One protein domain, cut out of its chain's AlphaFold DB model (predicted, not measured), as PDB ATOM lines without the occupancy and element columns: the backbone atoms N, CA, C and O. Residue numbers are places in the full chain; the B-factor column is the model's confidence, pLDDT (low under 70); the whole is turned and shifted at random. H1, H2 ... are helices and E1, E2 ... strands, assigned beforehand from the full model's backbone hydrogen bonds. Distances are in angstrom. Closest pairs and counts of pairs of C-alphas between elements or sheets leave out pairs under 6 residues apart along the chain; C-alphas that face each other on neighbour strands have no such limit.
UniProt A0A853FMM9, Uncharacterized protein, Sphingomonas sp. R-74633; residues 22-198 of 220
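Overview. This is residues 22 to 198 of the 220 residues of an uncharacterized protein of Sphingomonas sp. R-74633 (UniProt A0A853FMM9). A twisted antiparallel sheet of seven strands, E1 to E7 in chain order, is covered over E1, E2 and E3 by the long helix H2, while the hairpin of E8 and E9 is only partly face to face with it near E4. A short helix, H1, crosses over E5, and long loops join E5, E6, E7 and H1. The printed part has 177 residues, with nine named strands and two named helices in the order E1 to E7, H1, E8, E9, H2; its class is mixed. It is compact, with a radius of gyration of the C-alphas of 17.5 A, yet only just elongated, spanning 58 by 38 by 27 A.

Arrangement. E1, residues 22 to 29, E2, residues 32 to 40, E3, residues 47 to 56, E4, residues 62 to 68, E5, residues 78 to 85, E6, residues 99 to 102, and E7, residues 118 to 120, form a meander, each strand the antiparallel neighbour of the one before. N 25 and O 36 of E1 and E2, 2.8 A, N 35 and O 52 of E2 and E3, 2.8 A, N 55 and O 64 of E3 and E4, 2.8 A, N 65 and O 82 of E4 and E5, 2.7 A, and N 83 and O 102 of E5 and E6, 2.7 A, are within hydrogen-bond range. E6 and E7 have no such pair; C-alphas 100 and 119 face each other at 5.7 A. H1, residues 142 to 150, is on the sheet at a height of 8.6 A over a local plane of just 6 C-alphas. It lies over E5, only just not over E4 with 2 C-alphas there, and runs across the strands at 77 degrees to E5 on the local plane; the closest C-alphas of H1 and E5, Ile 146 and Pro 78, are 6.8 A apart. E8, residues 154 to 160, and E9, residues 166 to 173, are a hairpin, with N 157 and O 170 within hydrogen-bond range at 2.8 A. The two sheets form a sandwich, two sheets face to face, the facing parts 10.8 A centre to centre and their strands at 55 degrees; the closest C-alphas of E4 and E9, Leu 64 and Val 172, are 5.8 A apart. H2, residues 177 to 193, is on the larger sheet at a height of 7.8 A over the sheet, on the same face as H1, and lies over E1, E2 and E3; H2 and this sheet form two layers, a helix on one face of a sheet. It runs slantwise to the strands, at 41 degrees to E2 on the local plane; the closest C-alphas of H2 and E2, Ala 191 and Ala 38, are 5.6 A apart. In both helices every O i to N i+4 pair is within hydrogen-bond range.

Along the chain. E1 begins at C-alpha 22 (358.757, 416.555, 658.390) and is 23.3 A long; E2 is 26.5 A, E3 27.2 A, E4 19.7 A and E5 20.1 A. E8 is 19.4 A and E9 20.9 A. H2 is 24.1 A long and ends at C-alpha 193 (354.669, 408.700, 653.226).

Size, cuts and confidence. The two C-alphas farthest apart, Gly 43 and Asn 163, are 58.4 A apart. The printed part has no cut. The links E5 to E6, E6 to E7 and E7 to H1 are long. Mean pLDDT of the printed part is 75.0; residues 87 to 140 and 161 to 164 are under 70.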
ATOM      1  N   CYS A  22     357.445 416.958 658.868       92.50
ATOM      2  CA  CYS A  22     358.757 416.555 658.390       92.50
ATOM      3  C   CYS A  22     359.025 415.086 658.674       92.50
ATOM      4  O   CYS A  22     358.511 414.506 659.624       92.50
ATOM      5  N   HIS A  23     359.857 414.486 657.830       94.94
ATOM      6  CA  HIS A  23     360.319 413.122 658.025       94.94
ATOM      7  C   HIS A  23     361.637 412.893 657.294       94.94
ATOM      8  O   HIS A  23     361.871 413.438 656.213       94.94
ATOM      9  N   GLY A  24     362.509 412.086 657.890       93.50
ATOM     10  CA  GLY A  24     363.781 411.688 657.307       93.50
ATOM     11  C   GLY A  24     363.833 410.180 657.136       93.50
ATOM     12  O   GLY A  24     363.565 409.449 658.083       93.50
ATOM     13  N   VAL A  25     364.239 409.717 655.958       96.31
ATOM     14  CA  VAL A  25     364.490 408.299 655.693       96.31
ATOM     15  C   VAL A  25     365.947 408.082 655.316       96.31
ATOM     16  O   VAL A  25     366.580 408.916 654.666       96.31
ATOM     17  N   THR A  26     366.472 406.933 655.720       96.56
ATOM     18  CA  THR A  26     367.765 406.410 655.283       96.56
ATOM     19  C   THR A  26     367.520 405.092 654.565       96.56
ATOM     20  O   THR A  26     366.942 404.183 655.155       96.56
ATOM     21  N   LEU A  27     367.951 404.982 653.310       95.88
ATOM     22  CA  LEU A  27     367.946 403.728 652.556       95.88
ATOM     23  C   LEU A  27     369.375 403.262 652.298       95.88
ATOM     24  O   LEU A  27     370.234 404.073 651.949       95.88
ATOM     25  N   GLU A  28     369.614 401.960 652.423       94.75
ATOM     26  CA  GLU A  28     370.897 401.330 652.109       94.75
ATOM     27  C   GLU A  28     370.696 400.252 651.036       94.75
ATOM     28  O   GLU A  28     369.893 399.338 651.209       94.75
ATOM     29  N   GLU A  29     371.385 400.375 649.898       92.50
ATOM     30  CA  GLU A  29     371.248 399.455 648.759       92.50
ATOM     31  C   GLU A  29     372.565 399.396 647.973       92.50
ATOM     32  O   GLU A  29     373.096 400.428 647.568       92.50
ATOM     33  N   GLY A  30     373.114 398.196 647.752       87.69
ATOM     34  CA  GLY A  30     374.256 397.989 646.848       87.69
ATOM     35  C   GLY A  30     375.527 398.782 647.188       87.69
ATOM     36  O   GLY A  30     376.190 399.277 646.281       87.69
ATOM     37  N   GLY A  31     375.854 398.947 648.475       89.62
ATOM     38  CA  GLY A  31     377.006 399.757 648.907       89.62
ATOM     39  C   GLY A  31     376.754 401.268 648.848       89.62
ATOM     40  O   GLY A  31     377.699 402.058 648.895       89.62
ATOM     41  N   LEU A  32     375.489 401.682 648.744       95.25
ATOM     42  CA  LEU A  32     375.049 403.070 648.811       95.25
ATOM     43  C   LEU A  32     374.241 403.292 650.080       95.25
ATOM     44  O   LEU A  32     373.458 402.431 650.473       95.25
ATOM     45  N   LYS A  33     374.379 404.477 650.669       96.00
ATOM     46  CA  LYS A  33     373.513 404.964 651.744       96.00
ATOM     47  C   LYS A  33     372.932 406.307 651.343       96.00
ATOM     48  O   LYS A  33     373.681 407.247 651.091       96.00
ATOM     49  N   MET A  34     371.613 406.404 651.265       96.56
ATOM     50  CA  MET A  34     370.905 407.614 650.866       96.56
ATOM     51  C   MET A  34     370.034 408.128 652.005       96.56
ATOM     52  O   MET A  34     369.111 407.445 652.434       96.56
ATOM     53  N   ASN A  35     370.295 409.360 652.426       96.31
ATOM     54  CA  ASN A  35     369.489 410.089 653.393       96.31
ATOM     55  C   ASN A  35     368.627 411.104 652.641       96.31
ATOM     56  O   ASN A  35     369.167 411.930 651.900       96.31
ATOM     57  N   VAL A  36     367.312 411.060 652.842       95.56
ATOM     58  CA  VAL A  36     366.350 412.008 652.265       95.56
ATOM     59  C   VAL A  36     365.495 412.579 653.381       95.56
ATOM     60  O   VAL A  36     364.950 411.825 654.182       95.56
ATOM     61  N   SER A  37     365.353 413.899 653.412       94.00
ATOM     62  CA  SER A  37     364.433 414.590 654.315       94.00
ATOM     63  C   SER A  37     363.342 415.272 653.507       94.00
ATOM     64  O   SER A  37     363.635 416.022 652.576       94.00
ATOM     65  N   ALA A  38     362.091 415.002 653.860       94.50
ATOM     66  CA  ALA A  38     360.921 415.655 653.305       94.50
ATOM     67  C   ALA A  38     360.299 416.599 654.335       94.50
ATOM     68  O   ALA A  38     360.403 416.389 655.547       94.50
ATOM     69  N   SER A  39     359.657 417.645 653.834       93.06
ATOM     70  CA  SER A  39     358.952 418.641 654.626       93.06
ATOM     71  C   SER A  39     357.668 419.056 653.911       93.06
ATOM     72  O   SER A  39     357.587 419.009 652.683       93.06
ATOM     73  N   GLN A  40     356.662 419.451 654.677       93.56
ATOM     74  CA  GLN A  40     355.410 419.999 654.178       93.56
ATOM     75  C   GLN A  40     355.014 421.173 655.071       93.56
ATOM     76  O   GLN A  40     354.909 421.003 656.283       93.56
ATOM     77  N   GLN A  41     354.813 422.337 654.459       90.19
ATOM     78  CA  GLN A  41     354.227 423.500 655.125       90.19
ATOM     79  C   GLN A  41     352.704 423.440 655.012       90.19
ATOM     80  O   GLN A  41     352.177 422.775 654.116       90.19
ATOM     81  N   ASP A  42     352.004 424.109 655.924       85.38
ATOM     82  CA  ASP A  42     350.541 424.108 655.943       85.38
ATOM     83  C   ASP A  42     349.938 424.496 654.584       85.38
ATOM     84  O   ASP A  42     350.326 425.492 653.977       85.38
ATOM     85  N   GLY A  43     349.003 423.683 654.093       79.88
ATOM     86  CA  GLY A  43     348.357 423.875 652.790       79.88
ATOM     87  C   GLY A  43     349.237 423.640 651.552       79.88
ATOM     88  O   GLY A  43     348.696 423.566 650.449       79.88
ATOM     89  N   GLU A  44     350.551 423.458 651.704       89.31
ATOM     90  CA  GLU A  44     351.487 423.300 650.588       89.31
ATOM     91  C   GLU A  44     351.751 421.822 650.240       89.31
ATOM     92  O   GLU A  44     351.629 420.925 651.086       89.31
ATOM     93  N   PRO A  45     352.147 421.511 648.993       91.00
ATOM     94  CA  PRO A  45     352.629 420.184 648.638       91.00
ATOM     95  C   PRO A  45     353.901 419.808 649.411       91.00
ATOM     96  O   PRO A  45     354.798 420.624 649.619       91.00
ATOM     97  N   ALA A  46     354.020 418.532 649.781       92.94
ATOM     98  CA  ALA A  46     355.256 418.001 650.345       92.94
ATOM     99  C   ALA A  46     356.430 418.133 649.359       92.94
ATOM    100  O   ALA A  46     356.300 417.831 648.169       92.94
ATOM    101  N   PHE A  47     357.600 418.504 649.869       91.69
ATOM    102  CA  PHE A  47     358.830 418.634 649.095       91.69
ATOM    103  C   PHE A  47     360.012 417.980 649.815       91.69
ATOM    104  O   PHE A  47     360.009 417.800 651.029       91.69
ATOM    105  N   VAL A  48     361.050 417.615 649.060       93.00
ATOM    106  CA  VAL A  48     362.311 417.128 649.633       93.00
ATOM    107  C   VAL A  48     363.204 418.325 649.941       93.00
ATOM    108  O   VAL A  48     363.618 419.036 649.029       93.00
ATOM    109  N   SER A  49     363.515 418.534 651.217       88.31
ATOM    110  CA  SER A  49     364.351 419.639 651.695       88.31
ATOM    111  C   SER A  49     365.842 419.299 651.697       88.31
ATOM    112  O   SER A  49     366.683 420.196 651.624       88.31
ATOM    113  N   TYR A  50     366.192 418.011 651.748       88.69
ATOM    114  CA  TYR A  50     367.581 417.565 651.775       88.69
ATOM    115  C   TYR A  50     367.756 416.173 651.172       88.69
ATOM    116  O   TYR A  50     366.946 415.273 651.406       88.69
ATOM    117  N   MET A  51     368.855 415.980 650.441       93.88
ATOM    118  CA  MET A  51     369.292 414.665 649.992       93.88
ATOM    119  C   MET A  51     370.822 414.556 650.024       93.88
ATOM    120  O   MET A  51     371.542 415.419 649.514       93.88
ATOM    121  N   LEU A  52     371.316 413.470 650.617       94.50
ATOM    122  CA  LEU A  52     372.719 413.066 650.607       94.50
ATOM    123  C   LEU A  52     372.806 411.595 650.224       94.50
ATOM    124  O   LEU A  52     372.157 410.760 650.845       94.50
ATOM    125  N   ILE A  53     373.667 411.273 649.265       95.69
ATOM    126  CA  ILE A  53     374.081 409.895 648.995       95.69
ATOM    127  C   ILE A  53     375.542 409.708 649.375       95.69
ATOM    128  O   ILE A  53     376.371 410.551 649.051       95.69
ATOM    129  N   LEU A  54     375.848 408.601 650.043       94.25
ATOM    130  CA  LEU A  54     377.186 408.098 650.310       94.25
ATOM    131  C   LEU A  54     377.406 406.854 649.445       94.25
ATOM    132  O   LEU A  54     376.600 405.927 649.478       94.25
ATOM    133  N   SER A  55     378.489 406.851 648.676       94.44
ATOM    134  CA  SER A  55     378.940 405.727 647.857       94.44
ATOM    135  C   SER A  55     380.232 405.177 648.439       94.44
ATOM    136  O   SER A  55     381.255 405.871 648.429       94.44
ATOM    137  N   TYR A  56     380.167 403.971 648.993       92.69
ATOM    138  CA  TYR A  56     381.294 403.337 649.663       92.69
ATOM    139  C   TYR A  56     382.227 402.659 648.659       92.69
ATOM    140  O   TYR A  56     381.806 402.184 647.602       92.69
ATOM    141  N   ASN A  57     383.514 402.598 648.988       90.75
ATOM    142  CA  ASN A  57     384.400 401.629 648.354       90.75
ATOM    143  C   ASN A  57     384.146 400.216 648.918       90.75
ATOM    144  O   ASN A  57     383.441 400.043 649.907       90.75
ATOM    145  N   ALA A  58     384.726 399.198 648.280       90.19
ATOM    146  CA  ALA A  58     384.413 397.793 648.557       90.19
ATOM    147  C   ALA A  58     384.643 397.352 650.016       90.19
ATOM    148  O   ALA A  58     383.921 396.494 650.508       90.19
ATOM    149  N   ASP A  59     385.631 397.928 650.705       89.12
ATOM    150  CA  ASP A  59     385.953 397.616 652.104       89.12
ATOM    151  C   ASP A  59     385.330 398.608 653.104       89.12
ATOM    152  O   ASP A  59     385.634 398.554 654.293       89.12
ATOM    153  N   HIS A  60     384.481 399.529 652.627       86.38
ATOM    154  CA  HIS A  60     383.832 400.585 653.409       86.38
ATOM    155  C   HIS A  60     384.788 401.525 654.166       86.38
ATOM    156  O   HIS A  60     384.352 402.324 654.993       86.38
ATOM    157  N   SER A  61     386.088 401.507 653.860       84.00
ATOM    158  CA  SER A  61     387.059 402.405 654.494       84.00
ATOM    159  C   SER A  61     386.859 403.869 654.093       84.00
ATOM    160  O   SER A  61     387.195 404.772 654.867       84.00
ATOM    161  N   PHE A  62     386.274 404.119 652.918       85.38
ATOM    162  CA  PHE A  62     385.992 405.451 652.397       85.38
ATOM    163  C   PHE A  62     384.610 405.538 651.745       85.38
ATOM    164  O   PHE A  62     384.133 404.595 651.118       85.38
ATOM    165  N   ALA A  63     384.000 406.719 651.815       90.19
ATOM    166  CA  ALA A  63     382.767 407.036 651.106       90.19
ATOM    167  C   ALA A  63     382.886 408.353 650.338       90.19
ATOM    168  O   ALA A  63     383.379 409.342 650.882       90.19
ATOM    169  N   LEU A  64     382.380 408.395 649.105       89.88
ATOM    170  CA  LEU A  64     382.074 409.650 648.419       89.88
ATOM    171  C   LEU A  64     380.628 410.045 648.712       89.88
ATOM    172  O   LEU A  64     379.687 409.388 648.277       89.88
ATOM    173  N   GLY A  65     380.471 411.142 649.433       91.75
ATOM    174  CA  GLY A  65     379.226 411.853 649.640       91.75
ATOM    175  C   GLY A  65     378.927 412.852 648.528       91.75
ATOM    176  O   GLY A  65     379.794 413.642 648.159       91.75
ATOM    177  N   ALA A  66     377.689 412.866 648.047       92.56
ATOM    178  CA  ALA A  66     377.159 413.897 647.162       92.56
ATOM    179  C   ALA A  66     375.844 414.442 647.726       92.56
ATOM    180  O   ALA A  66     374.912 413.682 647.994       92.56
ATOM    181  N   ARG A  67     375.787 415.761 647.921       93.06
ATOM    182  CA  ARG A  67     374.585 416.480 648.355       93.06
ATOM    183  C   ARG A  67     373.837 416.998 647.144       93.06
ATOM    184  O   ARG A  67     374.462 417.473 646.199       93.06
ATOM    185  N   TYR A  68     372.518 416.958 647.212       92.38
ATOM    186  CA  TYR A  68     371.632 417.495 646.191       92.38
ATOM    187  C   TYR A  68     370.640 418.459 646.839       92.38
ATOM    188  O   TYR A  68     370.306 418.325 648.017       92.38
ATOM    189  N   ALA A  69     370.165 419.419 646.050       87.25
ATOM    190  CA  ALA A  69     369.031 420.273 646.386       87.25
ATOM    191  C   ALA A  69     367.908 419.961 645.384       87.25
ATOM    192  O   ALA A  69     367.852 420.599 644.326       87.25
ATOM    193  N   PRO A  70     367.081 418.932 645.650       85.44
ATOM    194  CA  PRO A  70     366.067 418.491 644.702       85.44
ATOM    195  C   PRO A  70     365.076 419.610 644.381       85.44
ATOM    196  O   PRO A  70     364.719 420.411 645.244       85.44
ATOM    197  N   LYS A  71     364.606 419.647 643.134       81.38
ATOM    198  CA  LYS A  71     363.527 420.540 642.696       81.38
ATOM    199  C   LYS A  71     362.371 419.680 642.204       81.38
ATOM    200  O   LYS A  71     362.464 419.063 641.143       81.38
ATOM    201  N   GLY A  72     361.305 419.610 643.000       81.56
ATOM    202  CA  GLY A  72     360.189 418.696 642.756       81.56
ATOM    203  C   GLY A  72     360.648 417.236 642.763       81.56
ATOM    204  O   GLY A  72     361.160 416.741 643.769       81.56
ATOM    205  N   ASP A  73     360.491 416.558 641.625       80.62
ATOM    206  CA  ASP A  73     360.760 415.120 641.478       80.62
ATOM    207  C   ASP A  73     362.133 414.812 640.862       80.62
ATOM    208  O   ASP A  73     362.486 413.648 640.658       80.62
ATOM    209  N   ALA A  74     362.922 415.848 640.573       83.00
ATOM    210  CA  ALA A  74     364.248 415.727 639.985       83.00
ATOM    211  C   ALA A  74     365.345 416.089 640.999       83.00
ATOM    212  O   ALA A  74     365.264 417.097 641.702       83.00
ATOM    213  N   LEU A  75     366.413 415.285 641.025       83.88
ATOM    214  CA  LEU A  75     367.613 415.541 641.834       83.88
ATOM    215  C   LEU A  75     368.444 416.718 641.309       83.88
ATOM    216  O   LEU A  75     369.060 417.428 642.101       83.88
ATOM    217  N   GLY A  76     368.471 416.923 639.987       83.56
ATOM    218  CA  GLY A  76     369.400 417.855 639.347       83.56
ATOM    219  C   GLY A  76     370.866 417.432 639.516       83.56
ATOM    220  O   GLY A  76     371.172 416.261 639.740       83.56
ATOM    221  N   ALA A  77     371.784 418.392 639.395       85.50
ATOM    222  CA  ALA A  77     373.200 418.167 639.676       85.50
ATOM    223  C   ALA A  77     373.478 418.210 641.193       85.50
ATOM    224  O   ALA A  77     372.796 418.946 641.916       85.50
ATOM    225  N   PRO A  78     374.502 417.487 641.685       90.25
ATOM    226  CA  PRO A  78     374.972 417.658 643.052       90.25
ATOM    227  C   PRO A  78     375.359 419.114 643.324       90.25
ATOM    228  O   PRO A  78     376.001 419.758 642.498       90.25
ATOM    229  N   THR A  79     375.024 419.617 644.508       88.31
ATOM    230  CA  THR A  79     375.419 420.951 644.988       88.31
ATOM    231  C   THR A  79     376.734 420.928 645.758       88.31
ATOM    232  O   THR A  79     377.328 421.972 646.017       88.31
ATOM    233  N   GLY A  80     377.209 419.740 646.131       85.56
ATOM    234  CA  GLY A  80     378.507 419.579 646.760       85.56
ATOM    235  C   GLY A  80     378.904 418.122 646.932       85.56
ATOM    236  O   GLY A  80     378.065 417.225 647.018       85.56
ATOM    237  N   LEU A  81     380.207 417.910 647.021       84.50
ATOM    238  CA  LEU A  81     380.845 416.628 647.243       84.50
ATOM    239  C   LEU A  81     381.597 416.642 648.568       84.50
ATOM    240  O   LEU A  81     382.149 417.664 648.981       84.50
ATOM    241  N   SER A  82     381.660 415.485 649.213       82.25
ATOM    242  CA  SER A  82     382.565 415.262 650.330       82.25
ATOM    243  C   SER A  82     383.094 413.839 650.341       82.25
ATOM    244  O   SER A  82     382.340 412.927 650.057       82.25
ATOM    245  N   ILE A  83     384.337 413.612 650.728       79.94
ATOM    246  CA  ILE A  83     384.890 412.279 650.962       79.94
ATOM    247  C   ILE A  83     384.977 412.060 652.467       79.94
ATOM    248  O   ILE A  83     385.517 412.917 653.158       79.94
ATOM    249  N   THR A  84     384.477 410.926 652.956       77.44
ATOM    250  CA  THR A  84     384.547 410.541 654.370       77.44
ATOM    251  C   THR A  84     385.422 409.304 654.554       77.44
ATOM    252  O   THR A  84     385.216 408.310 653.864       77.44
ATOM    253  N   SER A  85     386.372 409.340 655.491       76.31
ATOM    254  CA  SER A  85     387.101 408.149 655.972       76.31
ATOM    255  C   SER A  85     386.371 407.508 657.153       76.31
ATOM    256  O   SER A  85     385.963 408.225 658.063       76.31
ATOM    257  N   GLN A  86     386.290 406.175 657.170       75.19
ATOM    258  CA  GLN A  86     385.754 405.362 658.276       75.19
ATOM    259  C   GLN A  86     386.802 404.445 658.930       75.19
ATOM    260  O   GLN A  86     386.475 403.593 659.751       75.19
ATOM    261  N   VAL A  87     388.075 404.604 658.567       69.06
ATOM    262  CA  VAL A  87     389.176 403.779 659.081       69.06
ATOM    263  C   VAL A  87     389.385 404.023 660.580       69.06
ATOM    264  O   VAL A  87     389.546 405.167 661.011       69.06
ATOM    265  N   VAL A  88     389.429 402.945 661.363       64.44
ATOM    266  CA  VAL A  88     389.783 402.980 662.790       64.44
ATOM    267  C   VAL A  88     391.301 403.126 662.928       64.44
ATOM    268  O   VAL A  88     392.059 402.436 662.247       64.44
ATOM    269  N   MET A  89     391.759 404.033 663.792       56.34
ATOM    270  CA  MET A  89     393.190 404.226 664.045       56.34
ATOM    271  C   MET A  89     393.748 403.076 664.899       56.34
ATOM    272  O   MET A  89     393.161 402.775 665.937       56.34
ATOM    273  N   PRO A  90     394.883 402.462 664.514       50.97
ATOM    274  CA  PRO A  90     395.460 401.337 665.254       50.97
ATOM    275  C   PRO A  90     395.936 401.710 666.670       50.97
ATOM    276  O   PRO A  90     395.886 400.862 667.552       50.97
ATOM    277  N   ASP A  91     396.304 402.973 666.910       52.88
ATOM    278  CA  ASP A  91     396.750 403.469 668.227       52.88
ATOM    279  C   ASP A  91     395.638 404.203 669.002       52.88
ATOM    280  O   ASP A  91     395.905 405.054 669.856       52.88
ATOM    281  N   ALA A  92     394.367 403.933 668.690       45.97
ATOM    282  CA  ALA A  92     393.254 404.563 669.385       45.97
ATOM    283  C   ALA A  92     393.204 404.102 670.852       45.97
ATOM    284  O   ALA A  92     392.695 403.031 671.181       45.97
ATOM    285  N   ILE A  93     393.683 404.968 671.750       42.84
ATOM    286  CA  ILE A  93     393.154 405.100 673.113       42.84
ATOM    287  C   ILE A  93     391.629 404.947 673.016       42.84
ATOM    288  O   ILE A  93     391.019 405.622 672.185       42.84
ATOM    289  N   ALA A  94     391.042 404.049 673.814       36.66
ATOM    290  CA  ALA A  94     389.617 403.714 673.789       36.66
ATOM    291  C   ALA A  94     388.726 404.943 673.502       36.66
ATOM    292  O   ALA A  94     388.751 405.924 674.246       36.66
ATOM    293  N   GLY A  95     387.964 404.907 672.403       40.88
ATOM    294  CA  GLY A  95     387.144 406.037 671.964       40.88
ATOM    295  C   GLY A  95     386.416 405.792 670.632       40.88
ATOM    296  O   GLY A  95     386.706 404.811 669.947       40.88
ATOM    297  N   PRO A  96     385.445 406.655 670.274       38.97
ATOM    298  CA  PRO A  96     384.610 406.497 669.082       38.97
ATOM    299  C   PRO A  96     385.376 406.715 667.764       38.97
ATOM    300  O   PRO A  96     386.387 407.418 667.719       38.97
ATOM    301  N   THR A  97     384.861 406.124 666.679       45.59
ATOM    302  CA  THR A  97     385.430 406.151 665.319       45.59
ATOM    303  C   THR A  97     385.636 407.573 664.785       45.59
ATOM    304  O   THR A  97     384.697 408.365 664.708       45.59
ATOM    305  N   GLU A  98     386.856 407.876 664.341       49.12
ATOM    306  CA  GLU A  98     387.218 409.143 663.698       49.12
ATOM    307  C   GLU A  98     386.594 409.262 662.297       49.12
ATOM    308  O   GLU A  98     386.741 408.365 661.464       49.12
ATOM    309  N   GLN A  99     385.941 410.394 662.010       51.47
ATOM    310  CA  GLN A  99     385.459 410.730 660.668       51.47
ATOM    311  C   GLN A  99     386.254 411.904 660.107       51.47
ATOM    312  O   GLN A  99     386.224 412.998 660.666       51.47
ATOM    313  N   LEU A 100     386.931 411.683 658.981       60.34
ATOM    314  CA  LEU A 100     387.613 412.741 658.236       60.34
ATOM    315  C   LEU A 100     386.765 413.101 657.034       60.34
ATOM    316  O   LEU A 100     386.577 412.243 656.176       60.34
ATOM    317  N   GLN A 101     386.271 414.336 656.972       60.06
ATOM    318  CA  GLN A 101     385.504 414.833 655.833       60.06
ATOM    319  C   GLN A 101     386.349 415.788 654.990       60.06
ATOM    320  O   GLN A 101     386.889 416.756 655.516       60.06
ATOM    321  N   TRP A 102     386.413 415.547 653.684       65.81
ATOM    322  CA  TRP A 102     387.103 416.401 652.720       65.81
ATOM    323  C   TRP A 102     386.152 416.893 651.637       65.81
ATOM    324  O   TRP A 102     385.439 416.098 651.046       65.81
ATOM    325  N   PHE A 103     386.177 418.186 651.324       65.94
ATOM    326  CA  PHE A 103     385.468 418.789 650.197       65.94
ATOM    327  C   PHE A 103     386.398 418.911 648.974       65.94
ATOM    328  O   PHE A 103     387.193 419.847 648.915       65.94
ATOM    329  N   PRO A 104     386.337 418.005 647.981       60.06
ATOM    330  CA  PRO A 104     387.255 418.041 646.837       60.06
ATOM    331  C   PRO A 104     387.113 419.328 646.005       60.06
ATOM    332  O   PRO A 104     388.089 419.806 645.442       60.06
ATOM    333  N   GLN A 105     385.929 419.943 646.012       62.22
ATOM    334  CA  GLN A 105     385.636 421.219 645.349       62.22
ATOM    335  C   GLN A 105     386.361 422.449 645.924       62.22
ATOM    336  O   GLN A 105     386.335 423.504 645.301       62.22
ATOM    337  N   SER A 106     386.963 422.348 647.113       59.59
ATOM    338  CA  SER A 106     387.743 423.433 647.724       59.59
ATOM    339  C   SER A 106     389.257 423.184 647.685       59.59
ATOM    340  O   SER A 106     390.012 423.908 648.332       59.59
ATOM    341  N   ALA A 107     389.717 422.172 646.939       54.25
ATOM    342  CA  ALA A 107     391.138 421.873 646.779       54.25
ATOM    343  C   ALA A 107     391.813 422.822 645.768       54.25
ATOM    344  O   ALA A 107     391.258 423.104 644.709       54.25
ATOM    345  N   GLN A 108     393.032 423.285 646.064       45.91
ATOM    346  CA  GLN A 108     393.830 424.097 645.136       45.91
ATOM    347  C   GLN A 108     394.728 423.220 644.234       45.91
ATOM    348  O   GLN A 108     395.207 422.176 644.682       45.91
ATOM    349  N   PRO A 109     395.011 423.625 642.978       37.81
ATOM    350  CA  PRO A 109     395.977 422.936 642.119       37.81
ATOM    351  C   PRO A 109     397.400 422.960 642.699       37.81
ATOM    352  O   PRO A 109     397.850 423.980 643.212       37.81
ATOM    353  N   GLY A 110     398.141 421.853 642.591       32.72
ATOM    354  CA  GLY A 110     399.568 421.791 642.953       32.72
ATOM    355  C   GLY A 110     399.877 421.647 644.448       32.72
ATOM    356  O   GLY A 110     400.999 421.283 644.794       32.72
ATOM    357  N   THR A 111     398.899 421.825 645.336       37.69
ATOM    358  CA  THR A 111     398.975 421.300 646.702       37.69
ATOM    359  C   THR A 111     398.484 419.858 646.667       37.69
ATOM    360  O   THR A 111     397.467 419.545 646.049       37.69
ATOM    361  N   GLY A 112     399.231 418.928 647.259       39.62
ATOM    362  CA  GLY A 112     398.777 417.547 647.392       39.62
ATOM    363  C   GLY A 112     397.558 417.480 648.306       39.62
ATOM    364  O   GLY A 112     397.724 417.232 649.486       39.62
ATOM    365  N   GLY A 113     396.359 417.752 647.782       40.16
ATOM    366  CA  GLY A 113     395.056 417.421 648.362       40.16
ATOM    367  C   GLY A 113     394.831 417.726 649.848       40.16
ATOM    368  O   GLY A 113     393.979 417.098 650.465       40.16
ATOM    369  N   THR A 114     395.546 418.669 650.462       40.69
ATOM    370  CA  THR A 114     395.308 419.058 651.857       40.69
ATOM    371  C   THR A 114     394.078 419.958 651.928       40.69
ATOM    372  O   THR A 114     394.180 421.168 652.114       40.69
ATOM    373  N   GLY A 115     392.897 419.379 651.710       40.28
ATOM    374  CA  GLY A 115     391.641 420.006 652.100       40.28
ATOM    375  C   GLY A 115     391.500 420.021 653.621       40.28
ATOM    376  O   GLY A 115     392.146 419.246 654.326       40.28
ATOM    377  N   TRP A 116     390.650 420.910 654.131       36.88
ATOM    378  CA  TRP A 116     390.313 420.980 655.550       36.88
ATOM    379  C   TRP A 116     389.833 419.620 656.052       36.88
ATOM    380  O   TRP A 116     388.791 419.131 655.623       36.88
ATOM    381  N   VAL A 117     390.598 419.029 656.963       44.97
ATOM    382  CA  VAL A 117     390.229 417.810 657.668       44.97
ATOM    383  C   VAL A 117     389.549 418.230 658.960       44.97
ATOM    384  O   VAL A 117     390.201 418.694 659.893       44.97
ATOM    385  N   VAL A 118     388.224 418.107 659.007       45.31
ATOM    386  CA  VAL A 118     387.500 418.258 660.271       45.31
ATOM    387  C   VAL A 118     387.620 416.935 661.012       45.31
ATOM    388  O   VAL A 118     387.079 415.927 660.569       45.31
ATOM    389  N   HIS A 119     388.357 416.946 662.115       45.59
ATOM    390  CA  HIS A 119     388.493 415.810 663.016       45.59
ATOM    391  C   HIS A 119     387.392 415.927 664.071       45.59
ATOM    392  O   HIS A 119     387.358 416.919 664.789       45.59
ATOM    393  N   ARG A 120     386.479 414.960 664.188       42.41
ATOM    394  CA  ARG A 120     385.453 414.968 665.247       42.41
ATOM    395  C   ARG A 120     385.571 413.704 666.091       42.41
ATOM    396  O   ARG A 120     385.395 412.611 665.566       42.41
ATOM    397  N   ARG A 121     385.888 413.867 667.381       40.25
ATOM    398  CA  ARG A 121     385.730 412.824 668.424       40.25
ATOM    399  C   ARG A 121     384.311 412.866 669.016       40.25
ATOM    400  O   ARG A 121     383.775 411.831 669.384       40.25
ATOM    401  N   ASP A 122     383.717 414.060 669.007       43.66
ATOM    402  CA  ASP A 122     382.309 414.422 669.196       43.66
ATOM    403  C   ASP A 122     382.071 415.815 668.556       43.66
ATOM    404  O   ASP A 122     382.934 416.318 667.826       43.66
ATOM    405  N   SER A 123     380.914 416.448 668.791       42.97
ATOM    406  CA  SER A 123     380.534 417.758 668.233       42.97
ATOM    407  C   SER A 123     381.471 418.934 668.565       42.97
ATOM    408  O   SER A 123     381.221 420.030 668.065       42.97
ATOM    409  N   SER A 124     382.524 418.752 669.372       37.25
ATOM    410  CA  SER A 124     383.210 419.873 670.030       37.25
ATOM    411  C   SER A 124     384.743 419.925 669.966       37.25
ATOM    412  O   SER A 124     385.298 420.906 670.456       37.25
ATOM    413  N   ALA A 125     385.468 418.990 669.331       36.47
ATOM    414  CA  ALA A 125     386.936 419.124 669.255       36.47
ATOM    415  C   ALA A 125     387.602 418.561 667.985       36.47
ATOM    416  O   ALA A 125     387.462 417.379 667.668       36.47
ATOM    417  N   ASN A 126     388.412 419.414 667.336       39.97
ATOM    418  CA  ASN A 126     389.384 419.067 666.289       39.97
ATOM    419  C   ASN A 126     390.661 418.502 666.937       39.97
ATOM    420  O   ASN A 126     391.270 419.195 667.745       39.97
ATOM    421  N   ILE A 127     391.086 417.272 666.607       37.44
ATOM    422  CA  ILE A 127     392.159 416.567 667.350       37.44
ATOM    423  C   ILE A 127     393.221 415.905 666.455       37.44
ATOM    424  O   ILE A 127     393.947 415.027 666.910       37.44
ATOM    425  N   GLY A 128     393.381 416.323 665.197       40.38
ATOM    426  CA  GLY A 128     394.443 415.751 664.366       40.38
ATOM    427  C   GLY A 128     394.597 416.368 662.983       40.38
ATOM    428  O   GLY A 128     393.750 417.133 662.523       40.38
ATOM    429  N   ARG A 129     395.704 416.015 662.320       38.66
ATOM    430  CA  ARG A 129     395.962 416.277 660.899       38.66
ATOM    431  C   ARG A 129     396.027 414.934 660.178       38.66
ATOM    432  O   ARG A 129     396.875 414.112 660.502       38.66
ATOM    433  N   ALA A 130     395.171 414.738 659.185       43.47
ATOM    434  CA  ALA A 130     395.335 413.693 658.184       43.47
ATOM    435  C   ALA A 130     395.620 414.367 656.839       43.47
ATOM    436  O   ALA A 130     395.149 415.473 656.585       43.47
ATOM    437  N   SER A 131     396.403 413.721 655.982       43.56
ATOM    438  CA  SER A 131     396.554 414.151 654.591       43.56
ATOM    439  C   SER A 131     395.796 413.186 653.699       43.56
ATOM    440  O   SER A 131     395.800 411.978 653.945       43.56
ATOM    441  N   VAL A 132     395.123 413.727 652.685       50.22
ATOM    442  CA  VAL A 132     394.441 412.936 651.670       50.22
ATOM    443  C   VAL A 132     395.016 413.303 650.312       50.22
ATOM    444  O   VAL A 132     395.002 414.460 649.914       50.22
ATOM    445  N   THR A 133     395.557 412.327 649.587       50.91
ATOM    446  CA  THR A 133     396.104 412.571 648.243       50.91
ATOM    447  C   THR A 133     395.118 412.086 647.184       50.91
ATOM    448  O   THR A 133     394.846 410.891 647.125       50.91
ATOM    449  N   ILE A 134     394.615 412.993 646.333       52.06
ATOM    450  CA  ILE A 134     393.927 412.632 645.080       52.06
ATOM    451  C   ILE A 134     394.974 412.526 643.977       52.06
ATOM    452  O   ILE A 134     395.710 413.477 643.713       52.06
ATOM    453  N   ALA A 135     395.024 411.381 643.296       50.69
ATOM    454  CA  ALA A 135     395.827 411.242 642.088       50.69
ATOM    455  C   ALA A 135     395.386 412.294 641.049       50.69
ATOM    456  O   ALA A 135     394.204 412.391 640.736       50.69
ATOM    457  N   LYS A 136     396.367 413.062 640.555       40.56
ATOM    458  CA  LYS A 136     396.402 414.285 639.712       40.56
ATOM    459  C   LYS A 136     395.231 414.639 638.773       40.56
ATOM    460  O   LYS A 136     395.130 415.791 638.373       40.56
ATOM    461  N   ALA A 137     394.314 413.737 638.450       40.72
ATOM    462  CA  ALA A 137     393.135 414.010 637.630       40.72
ATOM    463  C   ALA A 137     392.027 414.787 638.380       40.72
ATOM    464  O   ALA A 137     390.869 414.641 638.022       40.72
ATOM    465  N   GLY A 138     392.344 415.543 639.442       45.53
ATOM    466  CA  GLY A 138     391.397 415.884 640.513       45.53
ATOM    467  C   GLY A 138     391.207 417.365 640.845       45.53
ATOM    468  O   GLY A 138     390.087 417.754 641.155       45.53
ATOM    469  N   ALA A 139     392.253 418.188 640.764       49.31
ATOM    470  CA  ALA A 139     392.185 419.590 641.175       49.31
ATOM    471  C   ALA A 139     391.669 420.463 640.020       49.31
ATOM    472  O   ALA A 139     392.392 420.724 639.063       49.31
ATOM    473  N   GLY A 140     390.402 420.856 640.099       56.41
ATOM    474  CA  GLY A 140     389.779 421.886 639.268       56.41
ATOM    475  C   GLY A 140     388.941 422.794 640.163       56.41
ATOM    476  O   GLY A 140     388.883 422.576 641.374       56.41
ATOM    477  N   ASP A 141     388.276 423.797 639.597       70.44
ATOM    478  CA  ASP A 141     387.282 424.542 640.370       70.44
ATOM    479  C   ASP A 141     386.122 423.627 640.834       70.44
ATOM    480  O   ASP A 141     386.013 422.441 640.474       70.44
ATOM    481  N   ALA A 142     385.252 424.171 641.684       71.31
ATOM    482  CA  ALA A 142     384.144 423.421 642.262       71.31
ATOM    483  C   ALA A 142     383.222 422.793 641.201       71.31
ATOM    484  O   ALA A 142     382.807 421.644 641.361       71.31
ATOM    485  N   ALA A 143     382.943 423.512 640.110       77.00
ATOM    486  CA  ALA A 143     382.055 423.052 639.047       77.00
ATOM    487  C   ALA A 143     382.685 421.893 638.264       77.00
ATOM    488  O   ALA A 143     382.068 420.838 638.124       77.00
ATOM    489  N   GLN A 144     383.952 422.025 637.865       78.75
ATOM    490  CA  GLN A 144     384.687 420.967 637.166       78.75
ATOM    491  C   GLN A 144     384.787 419.684 637.996       78.75
ATOM    492  O   GLN A 144     384.733 418.571 637.466       78.75
ATOM    493  N   THR A 145     384.938 419.827 639.313       78.38
ATOM    494  CA  THR A 145     385.003 418.687 640.230       78.38
ATOM    495  C   THR A 145     383.660 417.959 640.307       78.38
ATOM    496  O   THR A 145     383.637 416.727 640.277       78.38
ATOM    497  N   ILE A 146     382.550 418.701 640.362       84.12
ATOM    498  CA  ILE A 146     381.193 418.141 640.347       84.12
ATOM    499  C   ILE A 146     380.908 417.449 639.011       84.12
ATOM    500  O   ILE A 146     380.479 416.295 639.011       84.12
ATOM    501  N   ASP A 147     381.201 418.095 637.884       85.56
ATOM    502  CA  ASP A 147     380.968 417.517 636.557       85.56
ATOM    503  C   ASP A 147     381.775 416.235 636.352       85.56
ATOM    504  O   ASP A 147     381.249 415.228 635.875       85.56
ATOM    505  N   ARG A 148     383.030 416.206 636.813       83.31
ATOM    506  CA  ARG A 148     383.839 414.985 636.774       83.31
ATOM    507  C   ARG A 148     383.222 413.860 637.603       83.31
ATOM    508  O   ARG A 148     383.195 412.724 637.135       83.31
ATOM    509  N   ALA A 149     382.731 414.146 638.810       86.12
ATOM    510  CA  ALA A 149     382.063 413.135 639.630       86.12
ATOM    511  C   ALA A 149     380.811 412.583 638.935       86.12
ATOM    512  O   ALA A 149     380.616 411.369 638.915       86.12
ATOM    513  N   ARG A 150     380.003 413.454 638.311       86.69
ATOM    514  CA  ARG A 150     378.807 413.058 637.545       86.69
ATOM    515  C   ARG A 150     379.140 412.138 636.372       86.69
ATOM    516  O   ARG A 150     378.396 411.203 636.103       86.69
ATOM    517  N   LEU A 151     380.276 412.367 635.718       86.62
ATOM    518  CA  LEU A 151     380.773 411.547 634.610       86.62
ATOM    519  C   LEU A 151     381.473 410.248 635.065       86.62
ATOM    520  O   LEU A 151     382.138 409.594 634.265       86.62
ATOM    521  N   GLY A 152     381.351 409.855 636.340       84.44
ATOM    522  CA  GLY A 152     381.944 408.618 636.865       84.44
ATOM    523  C   GLY A 152     383.424 408.740 637.243       84.44
ATOM    524  O   GLY A 152     384.137 407.735 637.356       84.44
ATOM    525  N   GLY A 153     383.900 409.971 637.450       84.19
ATOM    526  CA  GLY A 153     385.239 410.262 637.945       84.19
ATOM    527  C   GLY A 153     385.580 409.468 639.207       84.19
ATOM    528  O   GLY A 153     384.768 409.329 640.123       84.19
ATOM    529  N   ALA A 154     386.801 408.938 639.243       82.44
ATOM    530  CA  ALA A 154     387.313 408.194 640.383       82.44
ATOM    531  C   ALA A 154     388.213 409.068 641.246       82.44
ATOM    532  O   ALA A 154     389.087 409.767 640.733       82.44
ATOM    533  N   TYR A 155     388.051 408.950 642.556       78.25
ATOM    534  CA  TYR A 155     388.899 409.610 643.533       78.25
ATOM    535  C   TYR A 155     389.691 408.538 644.263       78.25
ATOM    536  O   TYR A 155     389.147 407.801 645.087       78.25
ATOM    537  N   ARG A 156     390.981 408.430 643.929       78.19
ATOM    538  CA  ARG A 156     391.924 407.657 644.736       78.19
ATOM    539  C   ARG A 156     392.202 408.437 646.012       78.19
ATOM    540  O   ARG A 156     392.415 409.643 645.955       78.19
ATOM    541  N   ILE A 157     392.178 407.733 647.129       75.69
ATOM    542  CA  ILE A 157     392.316 408.274 648.469       75.69
ATOM    543  C   ILE A 157     393.398 407.478 649.175       75.69
ATOM    544  O   ILE A 157     393.404 406.249 649.132       75.69
ATOM    545  N   GLU A 158     394.291 408.181 649.853       74.75
ATOM    546  CA  GLU A 158     395.269 407.593 650.758       74.75
ATOM    547  C   GLU A 158     395.168 408.324 652.086       74.75
ATOM    548  O   GLU A 158     395.246 409.551 652.116       74.75
ATOM    549  N   ARG A 159     394.979 407.570 653.167       73.00
ATOM    550  CA  ARG A 159     395.042 408.063 654.536       73.00
ATOM    551  C   ARG A 159     396.387 407.671 655.122       73.00
ATOM    552  O   ARG A 159     396.729 406.489 655.161       73.00
ATOM    553  N   ARG A 160     397.125 408.665 655.600       70.62
ATOM    554  CA  ARG A 160     398.430 408.489 656.243       70.62
ATOM    555  C   ARG A 160     398.380 408.965 657.691       70.62
ATOM    556  O   ARG A 160     397.583 409.847 658.009       70.62
ATOM    557  N   ASP A 161     399.202 408.369 658.548       66.50
ATOM    558  CA  ASP A 161     399.417 408.866 659.908       66.50
ATOM    559  C   ASP A 161     400.285 410.139 659.913       66.50
ATOM    560  O   ASP A 161     400.740 410.621 658.870       66.50
ATOM    561  N   GLN A 162     400.528 410.687 661.105       61.16
ATOM    562  CA  GLN A 162     401.361 411.879 661.302       61.16
ATOM    563  C   GLN A 162     402.824 411.710 660.855       61.16
ATOM    564  O   GLN A 162     403.491 412.701 660.575       61.16
ATOM    565  N   ASN A 163     403.310 410.469 660.760       64.06
ATOM    566  CA  ASN A 163     404.663 410.125 660.328       64.06
ATOM    567  C   ASN A 163     404.723 409.810 658.820       64.06
ATOM    568  O   ASN A 163     405.776 409.439 658.303       64.06
ATOM    569  N   GLY A 164     403.602 409.931 658.100       64.38
ATOM    570  CA  GLY A 164     403.497 409.645 656.670       64.38
ATOM    571  C   GLY A 164     403.283 408.167 656.317       64.38
ATOM    572  O   GLY A 164     403.183 407.840 655.125       64.38
ATOM    573  N   LYS A 165     403.162 407.272 657.307       72.19
ATOM    574  CA  LYS A 165     402.875 405.847 657.090       72.19
ATOM    575  C   LYS A 165     401.462 405.689 656.540       72.19
ATOM    576  O   LYS A 165     400.513 406.268 657.063       72.19
ATOM    577  N   LEU A 166     401.315 404.890 655.484       75.88
ATOM    578  CA  LEU A 166     400.010 404.577 654.906       75.88
ATOM    579  C   LEU A 166     399.197 403.717 655.883       75.88
ATOM    580  O   LEU A 166     399.645 402.646 656.285       75.88
ATOM    581  N   LEU A 167     398.007 404.194 656.239       74.00
ATOM    582  CA  LEU A 167     397.056 403.487 657.096       74.00
ATOM    583  C   LEU A 167     395.983 402.778 656.273       74.00
ATOM    584  O   LEU A 167     395.623 401.645 656.563       74.00
ATOM    585  N   ALA A 168     395.479 403.453 655.243       78.50
ATOM    586  CA  ALA A 168     394.478 402.912 654.339       78.50
ATOM    587  C   ALA A 168     394.554 403.611 652.987       78.50
ATOM    588  O   ALA A 168     394.924 404.784 652.893       78.50
ATOM    589  N   SER A 169     394.144 402.912 651.939       83.19
ATOM    590  CA  SER A 169     393.961 403.503 650.621       83.19
ATOM    591  C   SER A 169     392.742 402.908 649.956       83.19
ATOM    592  O   SER A 169     392.503 401.712 650.073       83.19
ATOM    593  N   GLY A 170     392.011 403.724 649.215       82.94
ATOM    594  CA  GLY A 170     390.810 403.290 648.530       82.94
ATOM    595  C   GLY A 170     390.557 404.103 647.279       82.94
ATOM    596  O   GLY A 170     391.251 405.073 646.973       82.94
ATOM    597  N   THR A 171     389.558 403.682 646.519       86.06
ATOM    598  CA  THR A 171     389.020 404.469 645.415       86.06
ATOM    599  C   THR A 171     387.520 404.554 645.586       86.06
ATOM    600  O   THR A 171     386.863 403.529 645.746       86.06
ATOM    601  N   VAL A 172     386.989 405.770 645.539       88.06
ATOM    602  CA  VAL A 172     385.550 406.036 645.595       88.06
ATOM    603  C   VAL A 172     385.096 406.691 644.301       88.06
ATOM    604  O   VAL A 172     385.868 407.379 643.622       88.06
ATOM    605  N   ARG A 173     383.837 406.457 643.944       90.75
ATOM    606  CA  ARG A 173     383.206 406.976 642.728       90.75
ATOM    607  C   ARG A 173     381.751 407.281 643.032       90.75
ATOM    608  O   ARG A 173     381.142 406.598 643.858       90.75
ATOM    609  N   LEU A 174     381.187 408.275 642.356       91.00
ATOM    610  CA  LEU A 174     379.745 408.468 642.398       91.00
ATOM    611  C   LEU A 174     379.090 407.394 641.510       91.00
ATOM    612  O   LEU A 174     379.646 407.075 640.455       91.00
ATOM    613  N   PRO A 175     377.945 406.815 641.906       92.56
ATOM    614  CA  PRO A 175     377.204 405.903 641.046       92.56
ATOM    615  C   PRO A 175     376.677 406.626 639.807       92.56
ATOM    616  O   PRO A 175     376.535 407.850 639.799       92.56
ATOM    617  N   ALA A 176     376.327 405.857 638.778       91.12
ATOM    618  CA  ALA A 176     375.689 406.408 637.591       91.12
ATOM    619  C   ALA A 176     374.365 407.112 637.948       91.12
ATOM    620  O   ALA A 176     373.595 406.626 638.781       91.12
ATOM    621  N   GLU A 177     374.072 408.227 637.273       90.75
ATOM    622  CA  GLU A 177     372.882 409.058 637.519       90.75
ATOM    623  C   GLU A 177     371.553 408.267 637.549       90.75
ATOM    624  O   GLU A 177     370.741 408.524 638.445       90.75
ATOM    625  N   PRO A 178     371.320 407.253 636.683       92.12
ATOM    626  CA  PRO A 178     370.102 406.444 636.753       92.12
ATOM    627  C   PRO A 178     369.957 405.661 638.064       92.12
ATOM    628  O   PRO A 178     368.847 405.536 638.579       92.12
ATOM    629  N   VAL A 179     371.065 405.173 638.633       93.88
ATOM    630  CA  VAL A 179     371.073 404.429 639.905       93.88
ATOM    631  C   VAL A 179     370.706 405.362 641.056       93.88
ATOM    632  O   VAL A 179     369.822 405.048 641.853       93.88
ATOM    633  N   VAL A 180     371.329 406.545 641.105       93.44
ATOM    634  CA  VAL A 180     371.026 407.569 642.119       93.44
ATOM    635  C   VAL A 180     369.567 408.018 642.006       93.44
ATOM    636  O   VAL A 180     368.865 408.093 643.010       93.44
ATOM    637  N   THR A 181     369.078 408.250 640.785       93.19
ATOM    638  CA  THR A 181     367.688 408.657 640.533       93.19
ATOM    639  C   THR A 181     366.682 407.590 640.957       93.19
ATOM    640  O   THR A 181     365.669 407.916 641.578       93.19
ATOM    641  N   ALA A 182     366.947 406.314 640.666       93.56
ATOM    642  CA  ALA A 182     366.072 405.220 641.075       93.56
ATOM    643  C   ALA A 182     365.976 405.112 642.603       93.56
ATOM    644  O   ALA A 182     364.871 405.044 643.147       93.56
ATOM    645  N   LEU A 183     367.116 405.162 643.301       95.25
ATOM    646  CA  LEU A 183     367.150 405.108 644.762       95.25
ATOM    647  C   LEU A 183     366.479 406.342 645.388       95.25
ATOM    648  O   LEU A 183     365.725 406.207 646.349       95.25
ATOM    649  N   PHE A 184     366.650 407.524 644.789       95.12
ATOM    650  CA  PHE A 184     365.966 408.741 645.225       95.12
ATOM    651  C   PHE A 184     364.452 408.653 645.099       95.12
ATOM    652  O   PHE A 184     363.759 409.065 646.020       95.12
ATOM    653  N   ARG A 185     363.912 408.084 644.016       94.62
ATOM    654  CA  ARG A 185     362.456 407.903 643.888       94.62
ATOM    655  C   ARG A 185     361.897 407.031 645.014       94.62
ATOM    656  O   ARG A 185     360.876 407.392 645.595       94.62
ATOM    657  N   LYS A 186     362.592 405.939 645.362       95.31
ATOM    658  CA  LYS A 186     362.228 405.077 646.502       95.31
ATOM    659  C   LYS A 186     362.288 405.854 647.822       95.31
ATOM    660  O   LYS A 186     361.311 405.874 648.567       95.31
ATOM    661  N   ALA A 187     363.406 406.535 648.084       95.06
ATOM    662  CA  ALA A 187     363.617 407.294 649.316       95.06
ATOM    663  C   ALA A 187     362.626 408.460 649.455       95.06
ATOM    664  O   ALA A 187     362.057 408.656 650.518       95.06
ATOM    665  N   ARG A 188     362.348 409.199 648.379       95.00
ATOM    666  CA  ARG A 188     361.354 410.278 648.352       95.00
ATOM    667  C   ARG A 188     359.959 409.758 648.684       95.00
ATOM    668  O   ARG A 188     359.276 410.370 649.496       95.00
ATOM    669  N   ALA A 189     359.535 408.657 648.062       94.81
ATOM    670  CA  ALA A 189     358.225 408.071 648.330       94.81
ATOM    671  C   ALA A 189     358.088 407.670 649.807       94.81
ATOM    672  O   ALA A 189     357.100 408.027 650.442       94.81
ATOM    673  N   ALA A 190     359.111 407.016 650.365       96.00
ATOM    674  CA  ALA A 190     359.149 406.668 651.784       96.00
ATOM    675  C   ALA A 190     359.158 407.912 652.692       96.00
ATOM    676  O   ALA A 190     358.409 407.967 653.662       96.00
ATOM    677  N   ALA A 191     359.949 408.934 652.348       94.81
ATOM    678  CA  ALA A 191     360.046 410.170 653.118       94.81
ATOM    679  C   ALA A 191     358.708 410.923 653.183       94.81
ATOM    680  O   ALA A 191     358.311 411.381 654.247       94.81
ATOM    681  N   ILE A 192     358.002 411.032 652.053       94.44
ATOM    682  CA  ILE A 192     356.702 411.712 651.979       94.44
ATOM    683  C   ILE A 192     355.611 410.897 652.683       94.44
ATOM    684  O   ILE A 192     354.767 411.472 653.363       94.44
ATOM    685  N   ALA A 193     355.633 409.568 652.553       95.44
ATOM    686  CA  ALA A 193     354.669 408.700 653.226       95.44
ATOM    687  C   ALA A 193     354.795 408.745 654.759       95.44
ATOM    688  O   ALA A 193     353.798 408.550 655.448       95.44
ATOM    689  N   GLY A 194     355.995 409.014 655.284       94.12
ATOM    690  CA  GLY A 194     356.265 409.112 656.721       94.12
ATOM    691  C   GLY A 194     356.095 410.509 657.327       94.12
ATOM    692  O   GLY A 194     356.534 410.720 658.451       94.12
ATOM    693  N   LEU A 195     355.526 411.480 656.601       94.06
ATOM    694  CA  LEU A 195     355.369 412.847 657.105       94.06
ATOM    695  C   LEU A 195     354.473 412.910 658.344       94.06
ATOM    696  O   LEU A 195     353.269 412.661 658.282       94.06
ATOM    697  N   GLU A 196     355.060 413.371 659.441       92.00
ATOM    698  CA  GLU A 196     354.395 413.604 660.719       92.00
ATOM    699  C   GLU A 196     354.639 415.048 661.170       92.00
ATOM    700  O   GLU A 196     355.603 415.666 660.700       92.00
ATOM    701  N   PRO A 197     353.784 415.619 662.043       90.75
ATOM    702  CA  PRO A 197     354.032 416.935 662.620       90.75
ATOM    703  C   PRO A 197     355.457 417.030 663.161       90.75
ATOM    704  O   PRO A 197     355.895 416.179 663.938       90.75
ATOM    705  N   CYS A 198     356.188 418.061 662.744       86.12
ATOM    706  CA  CYS A 198     357.530 418.295 663.239       86.12
ATOM    707  C   CYS A 198     357.476 418.477 664.753       86.12
ATOM    708  O   CYS A 198     356.774 419.352 665.261       86.12
TER     709      CYS A 198